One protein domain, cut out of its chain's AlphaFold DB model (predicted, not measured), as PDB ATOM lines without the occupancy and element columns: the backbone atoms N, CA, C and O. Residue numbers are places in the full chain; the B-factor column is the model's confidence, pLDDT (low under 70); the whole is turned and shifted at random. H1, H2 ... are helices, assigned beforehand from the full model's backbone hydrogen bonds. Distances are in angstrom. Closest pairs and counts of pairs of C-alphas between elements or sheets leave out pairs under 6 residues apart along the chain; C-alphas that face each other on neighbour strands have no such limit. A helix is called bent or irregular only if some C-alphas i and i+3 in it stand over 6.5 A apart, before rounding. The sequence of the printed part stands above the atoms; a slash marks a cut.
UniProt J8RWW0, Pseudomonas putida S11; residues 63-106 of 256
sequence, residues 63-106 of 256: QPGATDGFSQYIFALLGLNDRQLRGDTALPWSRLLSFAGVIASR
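Overview. This is residues 63 to 106 of the 256 residues of a protein of Pseudomonas putida S11 (UniProt J8RWW0). The longest helix, H3, lies side by side with H1, the two running the same way at a slant to each other, while the short helix H2 is set off to one side of this pair. H2 touches neither of them, and a tight link joins it to each, H1 before it and H3 after it. The printed part has 44 residues with three named helices, in the order H1, H2, H3 along the chain, and no named strand; its class is all helix. It is compact, with a radius of gyration of the C-alphas of 9.7 A, and its rounded outline spans 24 by 20 by 16 A.

Arrangement. Begin with H3, residues 93 to 104, and look from there to H1, residues 69 to 77. These two touch, and their closest C-alphas are those of Ile 74 and Ala 100, 7.5 A apart. They run the same way at a steep tilt of 37 degrees, only just past shallow, and their centres are 10.9 A apart. Now look from H3 to H2, residues 83 to 88: the two are close but not clearly touching, with the C-alphas of Arg 86 and Trp 93 the closest at 7.9 A. They run opposite ways at a steep tilt of 67 degrees, only just short of about perpendicular, and their centres are 16.1 A apart. H1 and H2 are apart, though they follow each other in the chain. On the backbone, every O i to N i+4 pair is within hydrogen-bond range in H1 and H2, but in H3 this holds for 4 of 8 pairs. H3 is irregular: C-alphas 98 and 101 are 8.0 A apart, and its line is a rough one.

Along the chain. Find C-alpha 93 of Trp at (-37.237, -37.321, 44.756); from there H3 runs to C-alpha 104 at (-32.713, -41.314, 57.577), 14.2 A away. Go back to C-alpha 69 of Gly at (-49.788, -36.517, 50.821), where H1 begins; it ends at Leu 77, 12.9 A from there. H2 runs from Arg 83 to Asp 88, and its first and last C-alphas are 8.7 A apart.

Size, cuts and confidence. The two C-alphas farthest apart are those of Gln 63 and Arg 106, the first and last printed residues, at 28.0 A. The printed part has no cut. Both links between helices are tight: look for 5 residues between H1 and H2, and for 4 between H2 and H3. In the B-factor column the mean pLDDT of the printed part is 85.6, and no printed residue is under 70; the mean is 79 in H2, 88 in H3 and 90 in H1.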
ATOM      1  N   GLN A  63     -48.345 -41.065  43.608       89.38
ATOM      2  CA  GLN A  63     -48.387 -40.207  42.434       89.38
ATOM      3  C   GLN A  63     -46.974 -40.049  41.870       89.38
ATOM      4  O   GLN A  63     -46.016 -39.937  42.646       89.38
ATOM      5  N   PRO A  64     -46.816 -40.014  40.532       86.00
ATOM      6  CA  PRO A  64     -45.529 -39.735  39.912       86.00
ATOM      7  C   PRO A  64     -44.894 -38.470  40.499       86.00
ATOM      8  O   PRO A  64     -45.563 -37.460  40.704       86.00
ATOM      9  N   GLY A  65     -43.599 -38.543  40.807       82.81
ATOM     10  CA  GLY A  65     -42.880 -37.448  41.464       82.81
ATOM     11  C   GLY A  65     -43.059 -37.373  42.984       82.81
ATOM     12  O   GLY A  65     -42.533 -36.444  43.589       82.81
ATOM     13  N   ALA A  66     -43.738 -38.345  43.610       85.69
ATOM     14  CA  ALA A  66     -43.939 -38.405  45.062       85.69
ATOM     15  C   ALA A  66     -44.626 -37.142  45.626       85.69
ATOM     16  O   ALA A  66     -44.311 -36.647  46.713       85.69
ATOM     17  N   THR A  67     -45.573 -36.602  44.856       85.69
ATOM     18  CA  THR A  67     -46.361 -35.408  45.191       85.69
ATOM     19  C   THR A  67     -47.539 -35.710  46.115       85.69
ATOM     20  O   THR A  67     -48.160 -34.783  46.641       85.69
ATOM     21  N   ASP A  68     -47.837 -36.987  46.356       89.88
ATOM     22  CA  ASP A  68     -48.945 -37.411  47.197       89.88
ATOM     23  C   ASP A  68     -48.733 -37.050  48.678       89.88
ATOM     24  O   ASP A  68     -47.616 -36.894  49.173       89.88
ATOM     25  N   GLY A  69     -49.839 -36.926  49.416       88.81
ATOM     26  CA  GLY A  69     -49.788 -36.517  50.821       88.81
ATOM     27  C   GLY A  69     -49.025 -37.487  51.730       88.81
ATOM     28  O   GLY A  69     -48.469 -37.051  52.729       88.81
ATOM     29  N   PHE A  70     -48.959 -38.783  51.401       89.69
ATOM     30  CA  PHE A  70     -48.230 -39.749  52.227       89.69
ATOM     31  C   PHE A  70     -46.719 -39.663  51.993       89.69
ATOM     32  O   PHE A  70     -45.959 -39.599  52.958       89.69
ATOM     33  N   SER A  71     -46.289 -39.556  50.733       90.81
ATOM     34  CA  SER A  71     -44.909 -39.241  50.356       90.81
ATOM     35  C   SER A  71     -44.404 -38.001  51.080       90.81
ATOM     36  O   SER A  71     -43.303 -38.005  51.621       90.81
ATOM     37  N   GLN A  72     -45.220 -36.948  51.156       89.38
ATOM     38  CA  GLN A  72     -44.857 -35.728  51.878       89.38
ATOM     39  C   GLN A  72     -44.599 -35.964  53.368       89.38
ATOM     40  O   GLN A  72     -43.645 -35.395  53.894       89.38
ATOM     41  N   TYR A  73     -45.376 -36.824  54.031       90.44
ATOM     42  CA  TYR A  73     -45.100 -37.204  55.419       90.44
ATOM     43  C   TYR A  73     -43.781 -37.964  55.555       90.44
ATOM     44  O   TYR A  73     -43.014 -37.681  56.473       90.44
ATOM     45  N   ILE A  74     -43.468 -38.871  54.624       91.19
ATOM     46  CA  ILE A  74     -42.166 -39.552  54.620       91.19
ATOM     47  C   ILE A  74     -41.040 -38.530  54.446       91.19
ATOM     48  O   ILE A  74     -40.073 -38.553  55.200       91.19
ATOM     49  N   PHE A  75     -41.163 -37.593  53.505       90.25
ATOM     50  CA  PHE A  75     -40.161 -36.544  53.335       90.25
ATOM     51  C   PHE A  75     -40.017 -35.670  54.583       90.25
ATOM     52  O   PHE A  75     -38.894 -35.344  54.957       90.25
ATOM     53  N   ALA A  76     -41.108 -35.352  55.283       89.62
ATOM     54  CA  ALA A  76     -41.038 -34.638  56.554       89.62
ATOM     55  C   ALA A  76     -40.231 -35.414  57.612       89.62
ATOM     56  O   ALA A  76     -39.401 -34.813  58.291       89.62
ATOM     57  N   LEU A  77     -40.381 -36.744  57.686       88.62
ATOM     58  CA  LEU A  77     -39.565 -37.601  58.562       88.62
ATOM     59  C   LEU A  77     -38.075 -37.601  58.182       88.62
ATOM     60  O   LEU A  77     -37.221 -37.758  59.049       88.62
ATOM     61  N   LEU A  78     -37.751 -37.383  56.905       86.44
ATOM     62  CA  LEU A  78     -36.372 -37.231  56.426       86.44
ATOM     63  C   LEU A  78     -35.792 -35.825  56.670       86.44
ATOM     64  O   LEU A  78     -34.648 -35.570  56.295       86.44
ATOM     65  N   GLY A  79     -36.565 -34.907  57.261       84.88
ATOM     66  CA  GLY A  79     -36.195 -33.495  57.392       84.88
ATOM     67  C   GLY A  79     -36.350 -32.691  56.093       84.88
ATOM     68  O   GLY A  79     -35.844 -31.580  55.993       84.88
ATOM     69  N   LEU A  80     -37.057 -33.238  55.102       84.88
ATOM     70  CA  LEU A  80     -37.321 -32.660  53.781       84.88
ATOM     71  C   LEU A  80     -38.777 -32.178  53.653       84.88
ATOM     72  O   LEU A  80     -39.438 -32.406  52.639       84.88
ATOM     73  N   ASN A  81     -39.325 -31.560  54.703       84.81
ATOM     74  CA  ASN A  81     -40.726 -31.131  54.688       84.81
ATOM     75  C   ASN A  81     -40.971 -30.005  53.669       84.81
ATOM     76  O   ASN A  81     -41.972 -30.009  52.948       84.81
ATOM     77  N   ASP A  82     -40.022 -29.075  53.565       84.62
ATOM     78  CA  ASP A  82     -40.135 -27.918  52.688       84.62
ATOM     79  C   ASP A  82     -40.268 -28.341  51.215       84.62
ATOM     80  O   ASP A  82     -39.479 -29.127  50.676       84.62
ATOM     81  N   ARG A  83     -41.327 -27.859  50.564       79.75
ATOM     82  CA  ARG A  83     -41.589 -28.123  49.148       79.75
ATOM     83  C   ARG A  83     -40.777 -27.202  48.239       79.75
ATOM     84  O   ARG A  83     -40.447 -27.636  47.143       79.75
ATOM     85  N   GLN A  84     -40.443 -25.988  48.680       81.38
ATOM     86  CA  GLN A  84     -39.643 -25.037  47.905       81.38
ATOM     87  C   GLN A  84     -38.206 -25.541  47.776       81.38
ATOM     88  O   GLN A  84     -37.744 -25.741  46.660       81.38
ATOM     89  N   LEU A  85     -37.576 -25.937  48.890       78.38
ATOM     90  CA  LEU A  85     -36.236 -26.548  48.870       78.38
ATOM     91  C   LEU A  85     -36.156 -27.777  47.946       78.38
ATOM     92  O   LEU A  85     -35.159 -27.994  47.253       78.38
ATOM     93  N   ARG A  86     -37.221 -28.588  47.907       81.62
ATOM     94  CA  ARG A  86     -37.316 -29.735  46.992       81.62
ATOM     95  C   ARG A  86     -37.572 -29.335  45.540       81.62
ATOM     96  O   ARG A  86     -37.101 -30.038  44.656       81.62
ATOM     97  N   GLY A  87     -38.304 -28.251  45.294       76.94
ATOM     98  CA  GLY A  87     -38.524 -27.702  43.956       76.94
ATOM     99  C   GLY A  87     -37.256 -27.095  43.353       76.94
ATOM    100  O   GLY A  87     -36.975 -27.321  42.179       76.94
ATOM    101  N   ASP A  88     -36.461 -26.408  44.175       75.25
ATOM    102  CA  ASP A  88     -35.212 -25.759  43.762       75.25
ATOM    103  C   ASP A  88     -34.100 -26.775  43.470       75.25
ATOM    104  O   ASP A  88     -33.227 -26.553  42.627       75.25
ATOM    105  N   THR A  89     -34.136 -27.929  44.143       75.25
ATOM    106  CA  THR A  89     -33.161 -28.996  43.925       75.25
ATOM    107  C   THR A  89     -33.686 -29.979  42.881       75.25
ATOM    108  O   THR A  89     -34.610 -30.746  43.144       75.25
ATOM    109  N   ALA A  90     -33.060 -30.019  41.703       76.25
ATOM    110  CA  ALA A  90     -33.440 -30.898  40.590       76.25
ATOM    111  C   ALA A  90     -33.087 -32.389  40.824       76.25
ATOM    112  O   ALA A  90     -32.411 -33.016  40.006       76.25
ATOM    113  N   LEU A  91     -33.515 -32.965  41.948       83.31
ATOM    114  CA  LEU A  91     -33.283 -34.359  42.315       83.31
ATOM    115  C   LEU A  91     -34.479 -35.249  41.962       83.31
ATOM    116  O   LEU A  91     -35.631 -34.818  42.047       83.31
ATOM    117  N   PRO A  92     -34.239 -36.528  41.619       82.00
ATOM    118  CA  PRO A  92     -35.303 -37.499  41.417       82.00
ATOM    119  C   PRO A  92     -35.881 -37.950  42.772       82.00
ATOM    120  O   PRO A  92     -35.621 -39.059  43.240       82.00
ATOM    121  N   TRP A  93     -36.679 -37.091  43.415       85.94
ATOM    122  CA  TRP A  93     -37.237 -37.321  44.756       85.94
ATOM    123  C   TRP A  93     -38.026 -38.627  44.882       85.94
ATOM    124  O   TRP A  93     -37.934 -39.305  45.903       85.94
ATOM    125  N   SER A  94     -38.747 -39.022  43.830       87.44
ATOM    126  CA  SER A  94     -39.460 -40.302  43.784       87.44
ATOM    127  C   SER A  94     -38.525 -41.506  43.913       87.44
ATOM    128  O   SER A  94     -38.857 -42.456  44.617       87.44
ATOM    129  N   ARG A  95     -37.344 -41.457  43.283       88.88
ATOM    130  CA  ARG A  95     -36.325 -42.510  43.395       88.88
ATOM    131  C   ARG A  95     -35.641 -42.479  44.754       88.88
ATOM    132  O   ARG A  95     -35.346 -43.526  45.302       88.88
ATOM    133  N   LEU A  96     -35.420 -41.296  45.328       88.12
ATOM    134  CA  LEU A  96     -34.830 -41.180  46.666       88.12
ATOM    135  C   LEU A  96     -35.733 -41.747  47.760       88.12
ATOM    136  O   LEU A  96     -35.234 -42.224  48.778       88.12
ATOM    137  N   LEU A  97     -37.048 -41.745  47.544       88.94
ATOM    138  CA  LEU A  97     -38.007 -42.285  48.497       88.94
ATOM    139  C   LEU A  97     -37.811 -43.790  48.752       88.94
ATOM    140  O   LEU A  97     -38.036 -44.242  49.872       88.94
ATOM    141  N   SER A  98     -37.331 -44.558  47.764       88.38
ATOM    142  CA  SER A  98     -37.011 -45.982  47.962       88.38
ATOM    143  C   SER A  98     -35.865 -46.189  48.962       88.38
ATOM    144  O   SER A  98     -35.814 -47.208  49.647       88.38
ATOM    145  N   PHE A  99     -35.002 -45.182  49.121       89.62
ATOM    146  CA  PHE A  99     -33.899 -45.160  50.079       89.62
ATOM    147  C   PHE A  99     -34.204 -44.339  51.335       89.62
ATOM    148  O   PHE A  99     -33.281 -44.031  52.087       89.62
ATOM    149  N   ALA A 100     -35.467 -43.997  51.612       88.94
ATOM    150  CA  ALA A 100     -35.836 -43.159  52.756       88.94
ATOM    151  C   ALA A 100     -35.235 -43.664  54.083       88.94
ATOM    152  O   ALA A 100     -34.581 -42.902  54.790       88.94
ATOM    153  N   GLY A 101     -35.361 -44.959  54.390       88.31
ATOM    154  CA  GLY A 101     -34.810 -45.528  55.631       88.31
ATOM    155  C   GLY A 101     -33.283 -45.417  55.730       88.31
ATOM    156  O   GLY A 101     -32.729 -45.154  56.794       88.31
ATOM    157  N   VAL A 102     -32.598 -45.540  54.597       88.56
ATOM    158  CA  VAL A 102     -31.143 -45.409  54.503       88.56
ATOM    159  C   VAL A 102     -30.710 -43.948  54.639       88.56
ATOM    160  O   VAL A 102     -29.759 -43.640  55.354       88.56
ATOM    161  N   ILE A 103     -31.424 -43.033  53.985       87.94
ATOM    162  CA  ILE A 103     -31.170 -41.590  54.056       87.94
ATOM    163  C   ILE A 103     -31.405 -41.076  55.482       87.94
ATOM    164  O   ILE A 103     -30.625 -40.241  55.946       87.94
ATOM    165  N   ALA A 104     -32.418 -41.608  56.176       86.56
ATOM    166  CA  ALA A 104     -32.713 -41.314  57.577       86.56
ATOM    167  C   ALA A 104     -31.597 -41.771  58.531       86.56
ATOM    168  O   ALA A 104     -31.374 -41.143  59.565       86.56
ATOM    169  N   SER A 105     -30.874 -42.840  58.183       85.62
ATOM    170  CA  SER A 105     -29.716 -43.285  58.954       85.62
ATOM    171  C   SER A 105     -28.589 -42.252  58.913       85.62
ATOM    172  O   SER A 105     -28.342 -41.600  57.896       85.62
ATOM    173  N   ARG A 106     -27.866 -42.126  60.031       80.75
ATOM    174  CA  ARG A 106     -26.683 -41.259  60.137       80.75
ATOM    175  C   ARG A 106     -25.470 -41.846  59.408       80.75
ATOM    176  O   ARG A 106     -24.603 -41.092  58.983       80.75
TER     177      ARG A 106